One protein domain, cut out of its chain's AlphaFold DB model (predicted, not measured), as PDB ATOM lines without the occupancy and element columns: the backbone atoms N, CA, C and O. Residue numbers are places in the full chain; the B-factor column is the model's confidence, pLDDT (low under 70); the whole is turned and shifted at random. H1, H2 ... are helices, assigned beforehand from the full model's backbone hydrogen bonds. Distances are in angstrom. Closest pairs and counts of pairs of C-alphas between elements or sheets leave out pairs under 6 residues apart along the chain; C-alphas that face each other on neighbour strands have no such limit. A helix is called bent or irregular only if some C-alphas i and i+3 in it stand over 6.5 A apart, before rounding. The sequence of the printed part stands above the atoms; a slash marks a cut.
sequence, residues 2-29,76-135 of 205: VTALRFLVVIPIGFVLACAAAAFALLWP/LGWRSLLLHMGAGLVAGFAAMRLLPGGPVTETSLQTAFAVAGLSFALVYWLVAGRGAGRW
ATOM      1  N   VAL A   2      51.769 -33.711  69.357       73.62
ATOM      2  CA  VAL A   2      51.388 -33.330  67.971       73.62
ATOM      3  C   VAL A   2      51.329 -34.509  66.979       73.62
ATOM      4  O   VAL A   2      50.480 -34.535  66.092       73.62
ATOM      5  N   THR A   3      52.193 -35.517  67.132       72.75
ATOM      6  CA  THR A   3      52.193 -36.711  66.271       72.75
ATOM      7  C   THR A   3      50.924 -37.549  66.449       72.75
ATOM      8  O   THR A   3      50.290 -37.887  65.457       72.75
ATOM      9  N   ALA A   4      50.514 -37.825  67.691       74.00
ATOM     10  CA  ALA A   4      49.333 -38.641  67.985       74.00
ATOM     11  C   ALA A   4      48.038 -37.968  67.507       74.00
ATOM     12  O   ALA A   4      47.205 -38.622  66.893       74.00
ATOM     13  N   LEU A   5      47.916 -36.648  67.688       77.88
ATOM     14  CA  LEU A   5      46.756 -35.888  67.215       77.88
ATOM     15  C   LEU A   5      46.643 -35.904  65.680       77.88
ATOM     16  O   LEU A   5      45.546 -36.001  65.138       77.88
ATOM     17  N   ARG A   6      47.774 -35.910  64.960       78.31
ATOM     18  CA  ARG A   6      47.778 -36.128  63.503       78.31
ATOM     19  C   ARG A   6      47.294 -37.522  63.118       78.31
ATOM     20  O   ARG A   6      46.498 -37.628  62.191       78.31
ATOM     21  N   PHE A   7      47.766 -38.562  63.802       78.81
ATOM     22  CA  PHE A   7      47.330 -39.932  63.529       78.81
ATOM     23  C   PHE A   7      45.836 -40.125  63.829       78.81
ATOM     24  O   PHE A   7      45.139 -40.742  63.033       78.81
ATOM     25  N   LEU A   8      45.341 -39.547  64.925       82.31
ATOM     26  CA  LEU A   8      43.956 -39.710  65.364       82.31
ATOM     27  C   LEU A   8      42.957 -38.863  64.563       82.31
ATOM     28  O   LEU A   8      41.824 -39.286  64.391       82.31
ATOM     29  N   VAL A   9      43.346 -37.674  64.089       85.56
ATOM     30  CA  VAL A   9      42.403 -36.721  63.472       85.56
ATOM     31  C   VAL A   9      42.640 -36.567  61.972       85.56
ATOM     32  O   VAL A   9      41.715 -36.682  61.177       85.56
ATOM     33  N   VAL A  10      43.884 -36.347  61.543       87.44
ATOM     34  CA  VAL A  10      44.173 -36.003  60.138       87.44
ATOM     35  C   VAL A  10      44.073 -37.218  59.220       87.44
ATOM     36  O   VAL A  10      43.627 -37.082  58.083       87.44
ATOM     37  N   ILE A  11      44.461 -38.403  59.696       86.56
ATOM     38  CA  ILE A  11      44.368 -39.640  58.909       86.56
ATOM     39  C   ILE A  11      42.916 -40.027  58.611       86.56
ATOM     40  O   ILE A  11      42.614 -40.196  57.428       86.56
ATOM     41  N   PRO A  12      42.000 -40.136  59.598       89.12
ATOM     42  CA  PRO A  12      40.617 -40.487  59.287       89.12
ATOM     43  C   PRO A  12      39.927 -39.408  58.451       89.12
ATOM     44  O   PRO A  12      39.233 -39.748  57.500       89.12
ATOM     45  N   ILE A  13      40.179 -38.120  58.711       91.69
ATOM     46  CA  ILE A  13      39.629 -37.040  57.875       91.69
ATOM     47  C   ILE A  13      40.146 -37.149  56.434       91.69
ATOM     48  O   ILE A  13      39.362 -37.081  55.490       91.69
ATOM     49  N   GLY A  14      41.451 -37.363  56.245       90.69
ATOM     50  CA  GLY A  14      42.040 -37.549  54.919       90.69
ATOM     51  C   GLY A  14      41.478 -38.766  54.188       90.69
ATOM     52  O   GLY A  14      41.246 -38.699  52.984       90.69
ATOM     53  N   PHE A  15      41.210 -39.853  54.914       92.25
ATOM     54  CA  PHE A  15      40.566 -41.045  54.372       92.25
ATOM     55  C   PHE A  15      39.118 -40.780  53.943       92.25
ATOM     56  O   PHE A  15      38.756 -41.115  52.819       92.25
ATOM     57  N   VAL A  16      38.307 -40.122  54.779       94.25
ATOM     58  CA  VAL A  16      36.915 -39.767  54.445       94.25
ATOM     59  C   VAL A  16      36.862 -38.871  53.204       94.25
ATOM     60  O   VAL A  16      36.090 -39.137  52.285       94.25
ATOM     61  N   LEU A  17      37.729 -37.855  53.127       95.25
ATOM     62  CA  LEU A  17      37.815 -36.979  51.957       95.25
ATOM     63  C   LEU A  17      38.255 -37.733  50.694       95.25
ATOM     64  O   LEU A  17      37.743 -37.463  49.609       95.25
ATOM     65  N   ALA A  18      39.172 -38.694  50.820       93.75
ATOM     66  CA  ALA A  18      39.581 -39.543  49.706       93.75
ATOM     67  C   ALA A  18      38.436 -40.447  49.218       93.75
ATOM     68  O   ALA A  18      38.240 -40.571  48.009       93.75
ATOM     69  N   CYS A  19      37.642 -41.013  50.133       95.44
ATOM     70  CA  CYS A  19      36.447 -41.793  49.793       95.44
ATOM     71  C   CYS A  19      35.409 -40.937  49.061       95.44
ATOM     72  O   CYS A  19      34.887 -41.355  48.032       95.44
ATOM     73  N   ALA A  20      35.158 -39.718  49.549       96.44
ATOM     74  CA  ALA A  20      34.244 -38.778  48.909       96.44
ATOM     75  C   ALA A  20      34.713 -38.395  47.494       96.44
ATOM     76  O   ALA A  20      33.918 -38.406  46.558       96.44
ATOM     77  N   ALA A  21      36.008 -38.121  47.309       95.62
ATOM     78  CA  ALA A  21      36.570 -37.802  45.996       95.62
ATOM     79  C   ALA A  21      36.492 -38.982  45.015       95.62
ATOM     80  O   ALA A  21      36.192 -38.792  43.838       95.62
ATOM     81  N   ALA A  22      36.728 -40.204  45.494       94.81
ATOM     82  CA  ALA A  22      36.592 -41.415  44.693       94.81
ATOM     83  C   ALA A  22      35.133 -41.689  44.300       94.81
ATOM     84  O   ALA A  22      34.857 -41.962  43.136       94.81
ATOM     85  N   ALA A  23      34.195 -41.563  45.244       95.81
ATOM     86  CA  ALA A  23      32.768 -41.696  44.971       95.81
ATOM     87  C   ALA A  23      32.285 -40.641  43.973       95.81
ATOM     88  O   ALA A  23      31.547 -40.969  43.048       95.81
ATOM     89  N   PHE A  24      32.762 -39.402  44.109       95.44
ATOM     90  CA  PHE A  24      32.487 -38.341  43.147       95.44
ATOM     91  C   PHE A  24      33.008 -38.708  41.757       95.44
ATOM     92  O   PHE A  24      32.254 -38.646  40.794       95.44
ATOM     93  N   ALA A  25      34.258 -39.165  41.645       94.44
ATOM     94  CA  ALA A  25      34.841 -39.588  40.373       94.44
ATOM     95  C   ALA A  25      34.099 -40.770  39.719       94.44
ATOM     96  O   ALA A  25      34.015 -40.821  38.495       94.44
ATOM     97  N   LEU A  26      33.559 -41.699  40.517       93.44
ATOM     98  CA  LEU A  26      32.750 -42.814  40.017       93.44
ATOM     99  C   LEU A  26      31.362 -42.370  39.554       93.44
ATOM    100  O   LEU A  26      30.880 -42.875  38.546       93.44
ATOM    101  N   LEU A  27      30.718 -41.464  40.289       93.25
ATOM    102  CA  LEU A  27      29.331 -41.068  40.043       93.25
ATOM    103  C   LEU A  27      29.208 -40.002  38.949       93.25
ATOM    104  O   LEU A  27      28.281 -40.047  38.147       93.25
ATOM    105  N   TRP A  28      30.149 -39.057  38.908       92.38
ATOM    106  CA  TRP A  28      30.109 -37.887  38.032       92.38
ATOM    107  C   TRP A  28      29.830 -38.180  36.549       92.38
ATOM    108  O   TRP A  28      28.975 -37.497  35.988       92.38
ATOM    109  N   PRO A  29      30.480 -39.162  35.886       90.75
ATOM    110  CA  PRO A  29      30.231 -39.415  34.464       90.75
ATOM    111  C   PRO A  29      28.826 -39.955  34.155       90.75
ATOM    112  O   PRO A  29      28.437 -39.942  32.993       90.75
ATOM    113  N   LEU A  76      58.392 -48.153  56.375       82.81
ATOM    114  CA  LEU A  76      59.499 -47.983  55.428       82.81
ATOM    115  C   LEU A  76      59.935 -46.514  55.248       82.81
ATOM    116  O   LEU A  76      60.980 -46.233  54.657       82.81
ATOM    117  N   GLY A  77      59.164 -45.547  55.761       77.00
ATOM    118  CA  GLY A  77      59.431 -44.112  55.614       77.00
ATOM    119  C   GLY A  77      59.294 -43.594  54.173       77.00
ATOM    120  O   GLY A  77      59.938 -42.601  53.804       77.00
ATOM    121  N   TRP A  78      58.485 -44.263  53.350       81.88
ATOM    122  CA  TRP A  78      58.302 -43.967  51.932       81.88
ATOM    123  C   TRP A  78      57.274 -42.855  51.720       81.88
ATOM    124  O   TRP A  78      56.073 -43.028  51.877       81.88
ATOM    125  N   ARG A  79      57.764 -41.688  51.301       80.38
ATOM    126  CA  ARG A  79      56.974 -40.457  51.102       80.38
ATOM    127  C   ARG A  79      56.789 -40.070  49.634       80.38
ATOM    128  O   ARG A  79      56.433 -38.935  49.327       80.38
ATOM    129  N   SER A  80      57.070 -40.998  48.722       84.56
ATOM    130  CA  SER A  80      56.980 -40.740  47.285       84.56
ATOM    131  C   SER A  80      55.522 -40.581  46.855       84.56
ATOM    132  O   SER A  80      54.713 -41.490  47.042       84.56
ATOM    133  N   LEU A  81      55.204 -39.429  46.255       85.00
ATOM    134  CA  LEU A  81      53.908 -39.152  45.631       85.00
ATOM    135  C   LEU A  81      53.569 -40.216  44.580       85.00
ATOM    136  O   LEU A  81      52.464 -40.744  44.572       85.00
ATOM    137  N   LEU A  82      54.547 -40.567  43.738       86.50
ATOM    138  CA  LEU A  82      54.379 -41.544  42.660       86.50
ATOM    139  C   LEU A  82      53.999 -42.926  43.193       86.50
ATOM    140  O   LEU A  82      53.188 -43.609  42.582       86.50
ATOM    141  N   LEU A  83      54.536 -43.311  44.354       87.94
ATOM    142  CA  LEU A  83      54.203 -44.582  44.996       87.94
ATOM    143  C   LEU A  83      52.742 -44.606  45.467       87.94
ATOM    144  O   LEU A  83      52.066 -45.614  45.297       87.94
ATOM    145  N   HIS A  84      52.232 -43.488  45.985       87.25
ATOM    146  CA  HIS A  84      50.828 -43.382  46.385       87.25
ATOM    147  C   HIS A  84      49.901 -43.384  45.168       87.25
ATOM    148  O   HIS A  84      48.919 -44.119  45.164       87.25
ATOM    149  N   MET A  85      50.236 -42.627  44.117       90.88
ATOM    150  CA  MET A  85      49.455 -42.629  42.873       90.88
ATOM    151  C   MET A  85      49.447 -44.000  42.203       90.88
ATOM    152  O   MET A  85      48.395 -44.460  41.772       90.88
ATOM    153  N   GLY A  86      50.599 -44.675  42.159       91.50
ATOM    154  CA  GLY A  86      50.714 -46.037  41.644       91.50
ATOM    155  C   GLY A  86      49.865 -47.022  42.446       91.50
ATOM    156  O   GLY A  86      49.128 -47.800  41.852       91.50
ATOM    157  N   ALA A  87      49.894 -46.941  43.779       90.06
ATOM    158  CA  ALA A  87      49.044 -47.765  44.636       90.06
ATOM    159  C   ALA A  87      47.549 -47.497  44.402       90.06
ATOM    160  O   ALA A  87      46.778 -48.446  44.289       90.06
ATOM    161  N   GLY A  88      47.148 -46.229  44.260       90.69
ATOM    162  CA  GLY A  88      45.774 -45.857  43.914       90.69
ATOM    163  C   GLY A  88      45.331 -46.406  42.560       90.69
ATOM    164  O   GLY A  88      44.240 -46.957  42.445       90.69
ATOM    165  N   LEU A  89      46.194 -46.321  41.544       92.69
ATOM    166  CA  LEU A  89      45.913 -46.847  40.208       92.69
ATOM    167  C   LEU A  89      45.796 -48.378  40.210       92.69
ATOM    168  O   LEU A  89      44.859 -48.922  39.630       92.69
ATOM    169  N   VAL A  90      46.716 -49.069  40.890       94.12
ATOM    170  CA  VAL A  90      46.674 -50.531  41.052       94.12
ATOM    171  C   VAL A  90      45.421 -50.949  41.815       94.12
ATOM    172  O   VAL A  90      44.769 -51.903  41.409       94.12
ATOM    173  N   ALA A  91      45.042 -50.226  42.872       90.56
ATOM    174  CA  ALA A  91      43.821 -50.499  43.622       90.56
ATOM    175  C   ALA A  91      42.563 -50.309  42.760       90.56
ATOM    176  O   ALA A  91      41.698 -51.180  42.757       90.56
ATOM    177  N   GLY A  92      42.484 -49.225  41.978       88.69
ATOM    178  CA  GLY A  92      41.383 -48.997  41.034       88.69
ATOM    179  C   GLY A  92      41.292 -50.096  39.970       88.69
ATOM    180  O   GLY A  92      40.210 -50.616  39.702       88.69
ATOM    181  N   PHE A  93      42.436 -50.517  39.423       91.56
ATOM    182  CA  PHE A  93      42.502 -51.630  38.476       91.56
ATOM    183  C   PHE A  93      42.127 -52.977  39.120       91.56
ATOM    184  O   PHE A  93      41.441 -53.793  38.512       91.56
ATOM    185  N   ALA A  94      42.552 -53.228  40.357       91.00
ATOM    186  CA  ALA A  94      42.186 -54.439  41.079       91.00
ATOM    187  C   ALA A  94      40.675 -54.471  41.344       91.00
ATOM    188  O   ALA A  94      40.036 -55.490  41.090       91.00
ATOM    189  N   ALA A  95      40.093 -53.342  41.764       87.94
ATOM    190  CA  ALA A  95      38.658 -53.212  41.994       87.94
ATOM    191  C   ALA A  95      37.855 -53.609  40.746       87.94
ATOM    192  O   ALA A  95      37.033 -54.511  40.834       87.94
ATOM    193  N   MET A  96      38.164 -53.058  39.564       89.62
ATOM    194  CA  MET A  96      37.450 -53.409  38.317       89.62
ATOM    195  C   MET A  96      37.605 -54.879  37.880       89.62
ATOM    196  O   MET A  96      36.804 -55.363  37.080       89.62
ATOM    197  N   ARG A  97      38.643 -55.588  38.343       89.62
ATOM    198  CA  ARG A  97      38.901 -56.996  37.990       89.62
ATOM    199  C   ARG A  97      38.278 -57.986  38.966       89.62
ATOM    200  O   ARG A  97      37.993 -59.109  38.565       89.62
ATOM    201  N   LEU A  98      38.093 -57.576  40.217       88.12
ATOM    202  CA  LEU A  98      37.607 -58.419  41.310       88.12
ATOM    203  C   LEU A  98      36.097 -58.268  41.555       88.12
ATOM    204  O   LEU A  98      35.583 -58.789  42.544       88.12
ATOM    205  N   LEU A  99      35.384 -57.555  40.679       86.31
ATOM    206  CA  LEU A  99      33.941 -57.377  40.790       86.31
ATOM    207  C   LEU A  99      33.203 -58.733  40.686       86.31
ATOM    208  O   LEU A  99      33.467 -59.508  39.758       86.31
ATOM    209  N   PRO A 100      32.243 -59.017  41.587       78.06
ATOM    210  CA  PRO A 100      31.336 -60.152  41.442       78.06
ATOM    211  C   PRO A 100      30.488 -59.955  40.178       78.06
ATOM    212  O   PRO A 100      29.654 -59.057  40.123       78.06
ATOM    213  N   GLY A 101      30.750 -60.745  39.137       82.19
ATOM    214  CA  GLY A 101      30.173 -60.556  37.797       82.19
ATOM    215  C   GLY A 101      31.211 -60.531  36.673       82.19
ATOM    216  O   GLY A 101      30.851 -60.630  35.505       82.19
ATOM    217  N   GLY A 102      32.499 -60.482  37.026       84.25
ATOM    218  CA  GLY A 102      33.612 -60.541  36.084       84.25
ATOM    219  C   GLY A 102      34.210 -59.167  35.762       84.25
ATOM    220  O   GLY A 102      33.774 -58.144  36.290       84.25
ATOM    221  N   PRO A 103      35.260 -59.133  34.922       86.19
ATOM    222  CA  PRO A 103      35.957 -57.900  34.586       86.19
ATOM    223  C   PRO A 103      35.047 -56.906  33.867       86.19
ATOM    224  O   PRO A 103      34.393 -57.248  32.885       86.19
ATOM    225  N   VAL A 104      35.092 -55.649  34.298       87.62
ATOM    226  CA  VAL A 104      34.419 -54.549  33.601       87.62
ATOM    227  C   VAL A 104      35.031 -54.364  32.208       87.62
ATOM    228  O   VAL A 104      36.216 -54.044  32.080       87.62
ATOM    229  N   THR A 105      34.233 -54.547  31.158       88.25
ATOM    230  CA  THR A 105      34.659 -54.392  29.754       88.25
ATOM    231  C   THR A 105      34.332 -53.021  29.173       88.25
ATOM    232  O   THR A 105      34.969 -52.604  28.208       88.25
ATOM    233  N   GLU A 106      33.384 -52.296  29.767       91.50
ATOM    234  CA  GLU A 106      32.987 -50.972  29.301       91.50
ATOM    235  C   GLU A 106      34.061 -49.920  29.612       91.50
ATOM    236  O   GLU A 106      34.419 -49.691  30.771       91.50
ATOM    237  N   THR A 107      34.554 -49.243  28.572       90.56
ATOM    238  CA  THR A 107      35.626 -48.242  28.674       90.56
ATOM    239  C   THR A 107      35.277 -47.113  29.647       90.56
ATOM    240  O   THR A 107      36.135 -46.685  30.418       90.56
ATOM    241  N   SER A 108      34.018 -46.659  29.669       88.88
ATOM    242  CA  SER A 108      33.544 -45.603  30.576       88.88
ATOM    243  C   SER A 108      33.771 -45.985  32.039       88.88
ATOM    244  O   SER A 108      34.425 -45.253  32.783       88.88
ATOM    245  N   LEU A 109      33.342 -47.184  32.432       90.19
ATOM    246  CA  LEU A 109      33.537 -47.695  33.785       90.19
ATOM    247  C   LEU A 109      35.022 -47.927  34.097       90.19
ATOM    248  O   LEU A 109      35.481 -47.544  35.170       90.19
ATOM    249  N   GLN A 110      35.806 -48.477  33.161       92.06
ATOM    250  CA  GLN A 110      37.254 -48.651  33.354       92.06
ATOM    251  C   GLN A 110      37.955 -47.321  33.664       92.06
ATOM    252  O   GLN A 110      38.756 -47.237  34.599       92.06
ATOM    253  N   THR A 111      37.630 -46.265  32.911       91.06
ATOM    254  CA  THR A 111      38.183 -44.930  33.166       91.06
ATOM    255  C   THR A 111      37.712 -44.368  34.505       91.06
ATOM    256  O   THR A 111      38.535 -43.828  35.242       91.06
ATOM    257  N   ALA A 112      36.443 -44.570  34.879       90.50
ATOM    258  CA  ALA A 112      35.909 -44.137  36.167       90.50
ATOM    259  C   ALA A 112      36.651 -44.794  37.345       90.50
ATOM    260  O   ALA A 112      37.082 -44.091  38.258       90.50
ATOM    261  N   PHE A 113      36.899 -46.108  37.305       91.75
ATOM    262  CA  PHE A 113      37.663 -46.814  38.344       91.75
ATOM    263  C   PHE A 113      39.117 -46.332  38.443       91.75
ATOM    264  O   PHE A 113      39.631 -46.137  39.547       91.75
ATOM    265  N   ALA A 114      39.781 -46.102  37.306       92.56
ATOM    266  CA  ALA A 114      41.147 -45.584  37.290       92.56
ATOM    267  C   ALA A 114      41.225 -44.159  37.867       92.56
ATOM    268  O   ALA A 114      42.072 -43.875  38.719       92.56
ATOM    269  N   VAL A 115      40.317 -43.268  37.449       92.38
ATOM    270  CA  VAL A 115      40.237 -41.885  37.943       92.38
ATOM    271  C   VAL A 115      39.853 -41.857  39.421       92.38
ATOM    272  O   VAL A 115      40.421 -41.064  40.172       92.38
ATOM    273  N   ALA A 116      38.962 -42.739  39.872       91.94
ATOM    274  CA  ALA A 116      38.593 -42.862  41.277       91.94
ATOM    275  C   ALA A 116      39.775 -43.305  42.145       91.94
ATOM    276  O   ALA A 116      40.061 -42.659  43.153       91.94
ATOM    277  N   GLY A 117      40.520 -44.334  41.726       91.44
ATOM    278  CA  GLY A 117      41.723 -44.794  42.427       91.44
ATOM    279  C   GLY A 117      42.815 -43.721  42.505       91.44
ATOM    280  O   GLY A 117      43.414 -43.503  43.563       91.44
ATOM    281  N   LEU A 118      43.035 -42.982  41.412       92.81
ATOM    282  CA  LEU A 118      43.960 -41.845  41.390       92.81
ATOM    283  C   LEU A 118      43.489 -40.689  42.280       92.81
ATOM    284  O   LEU A 118      44.295 -40.141  43.026       92.81
ATOM    285  N   SER A 119      42.202 -40.335  42.237       91.12
ATOM    286  CA  SER A 119      41.615 -39.250  43.042       91.12
ATOM    287  C   SER A 119      41.646 -39.570  44.534       91.12
ATOM    288  O   SER A 119      41.928 -38.693  45.353       91.12
ATOM    289  N   PHE A 120      41.431 -40.837  44.888       93.12
ATOM    290  CA  PHE A 120      41.579 -41.339  46.246       93.12
ATOM    291  C   PHE A 120      43.017 -41.142  46.756       93.12
ATOM    292  O   PHE A 120      43.243 -40.470  47.766       93.12
ATOM    293  N   ALA A 121      44.007 -41.677  46.030       91.00
ATOM    294  CA  ALA A 121      45.417 -41.602  46.417       91.00
ATOM    295  C   ALA A 121      45.940 -40.156  46.439       91.00
ATOM    296  O   ALA A 121      46.518 -39.718  47.436       91.00
ATOM    297  N   LEU A 122      45.678 -39.430  45.349       89.94
ATOM    298  CA  LEU A 122      45.239 -38.038  45.302       89.94
ATOM    299  C   LEU A 122      45.153 -37.254  46.617       89.94
ATOM    300  O   LEU A 122      46.109 -36.719  47.193       89.94
ATOM    301  N   VAL A 123      43.892 -37.170  47.030       90.19
ATOM    302  CA  VAL A 123      43.378 -36.416  48.160       90.19
ATOM    303  C   VAL A 123      43.977 -36.922  49.462       90.19
ATOM    304  O   VAL A 123      44.406 -36.107  50.280       90.19
ATOM    305  N   TYR A 124      44.111 -38.239  49.637       87.44
ATOM    306  CA  TYR A 124      44.733 -38.764  50.845       87.44
ATOM    307  C   TYR A 124      46.167 -38.249  51.005       87.44
ATOM    308  O   TYR A 124      46.545 -37.767  52.077       87.44
ATOM    309  N   TRP A 125      46.998 -38.345  49.960       88.50
ATOM    310  CA  TRP A 125      48.395 -37.922  50.056       88.50
ATOM    311  C   TRP A 125      48.501 -36.426  50.376       88.50
ATOM    312  O   TRP A 125      49.351 -36.017  51.176       88.50
ATOM    313  N   LEU A 126      47.601 -35.621  49.801       86.56
ATOM    314  CA  LEU A 126      47.524 -34.180  50.018       86.56
ATOM    315  C   LEU A 126      47.267 -33.828  51.492       86.56
ATOM    316  O   LEU A 126      47.922 -32.918  52.013       86.56
ATOM    317  N   VAL A 127      46.340 -34.550  52.133       85.75
ATOM    318  CA  VAL A 127      45.867 -34.302  53.506       85.75
ATOM    319  C   VAL A 127      46.769 -34.969  54.549       85.75
ATOM    320  O   VAL A 127      47.214 -34.320  55.496       85.75
ATOM    321  N   ALA A 128      47.086 -36.252  54.373       81.31
ATOM    322  CA  ALA A 128      47.772 -37.069  55.375       81.31
ATOM    323  C   ALA A 128      49.233 -37.407  55.007       81.31
ATOM    324  O   ALA A 128      50.107 -37.424  55.882       81.31
ATOM    325  N   GLY A 129      49.523 -37.622  53.719       70.56
ATOM    326  CA  GLY A 129      50.804 -38.165  53.236       70.56
ATOM    327  C   GLY A 129      52.005 -37.214  53.318       70.56
ATOM    328  O   GLY A 129      53.140 -37.658  53.511       70.56
ATOM    329  N   ARG A 130      51.794 -35.890  53.259       73.50
ATOM    330  CA  ARG A 130      52.894 -34.898  53.240       73.50
ATOM    331  C   ARG A 130      53.838 -34.946  54.440       73.50
ATOM    332  O   ARG A 130      54.989 -34.518  54.347       73.50
ATOM    333  N   GLY A 131      53.364 -35.427  55.585       68.06
ATOM    334  CA  GLY A 131      54.152 -35.450  56.811       68.06
ATOM    335  C   GLY A 131      54.680 -36.824  57.220       68.06
ATOM    336  O   GLY A 131      55.172 -36.915  58.349       68.06
ATOM    337  N   ALA A 132      54.565 -37.849  56.368       64.88
ATOM    338  CA  ALA A 132      55.108 -39.187  56.610       64.88
ATOM    339  C   ALA A 132      56.633 -39.128  56.840       64.88
ATOM    340  O   ALA A 132      57.367 -38.390  56.166       64.88
ATOM    341  N   GLY A 133      57.128 -39.829  57.864       61.97
ATOM    342  CA  GLY A 133      58.562 -39.874  58.186       61.97
ATOM    343  C   GLY A 133      59.187 -38.585  58.759       61.97
ATOM    344  O   GLY A 133      60.407 -38.535  58.946       61.97
ATOM    345  N   ARG A 134      58.415 -37.524  59.078       69.75
ATOM    346  CA  ARG A 134      58.959 -36.338  59.795       69.75
ATOM    347  C   ARG A 134      59.517 -36.703  61.175       69.75
ATOM    348  O   ARG A 134      60.524 -36.128  61.578       69.75
ATOM    349  N   TRP A 135      58.926 -37.687  61.852       66.75
ATOM    350  CA  TRP A 135      59.351 -38.110  63.192       66.75
ATOM    351  C   TRP A 135      60.792 -38.653  63.228       66.75
ATOM    352  O   TRP A 135      61.556 -38.328  64.137       66.75
TER     353      TRP A 135
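AT A GLANCE: This is residues 2 to 29 and 76 to 135 of the 205 residues of an uncharacterized protein of Aureimonas pseudogalii (UniProt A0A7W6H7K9). Three helices form an elongated stack, with H3 in the middle between the longest helix, H1, on one side and the shorter H2 on another; H1 runs nearly along H3, while H2 crosses it more obliquely, and both run opposite ways to it. H2 and H3 make a helical hairpin. The printed part has 88 residues with three named helices, H1, H2, H3 in chain order, and no named strand: its class is all helix. It is only just compact, close to loose, with a radius of gyration of the C-alphas of 14.5 A and spans of 46 by 24 by 20 A.

IN THESE COORDINATES: H1, residues 2 to 29, is 40.1 A long and begins at C-alpha 2, (51.388, -33.330, 67.971). It has a kink of 30 degrees near residue 9 and is irregular, but only just: C-alphas 26 and 29 are 7.0 A apart. H3, residues 107 to 127, is 30.3 A long and ends at C-alpha 127, (45.867, -34.302, 53.506). H2, residues 81 to 97, is 24.5 A long.

HOW THE PARTS SIT: H1 touches H3 at a shallow tilt of 21 degrees, opposite ways; their closest C-alphas, those of Ala 22 and Ala 116, are 4.2 A apart. H2 touches H3 at a tilt of 35.2 degrees, only just steep, opposite ways; their closest C-alphas, those of Gly 92 and Gly 117, are 4.4 A apart. H1 and H2 are apart. In H2 and H3 every O i to N i+4 pair is within hydrogen-bond range; in H1, 21 of 24 are.

THE WHOLE: The two C-alphas farthest apart, those of Val 2 and Thr 105, are 46.7 A apart. Residues 30 to 75 are not printed, and C-alphas 29 and 76 stand 37.0 A apart across this cut. The link from H2 to H3 is short, 9 residues. Mean pLDDT of the printed part is 86.9; residues 131 to 135 are under 70.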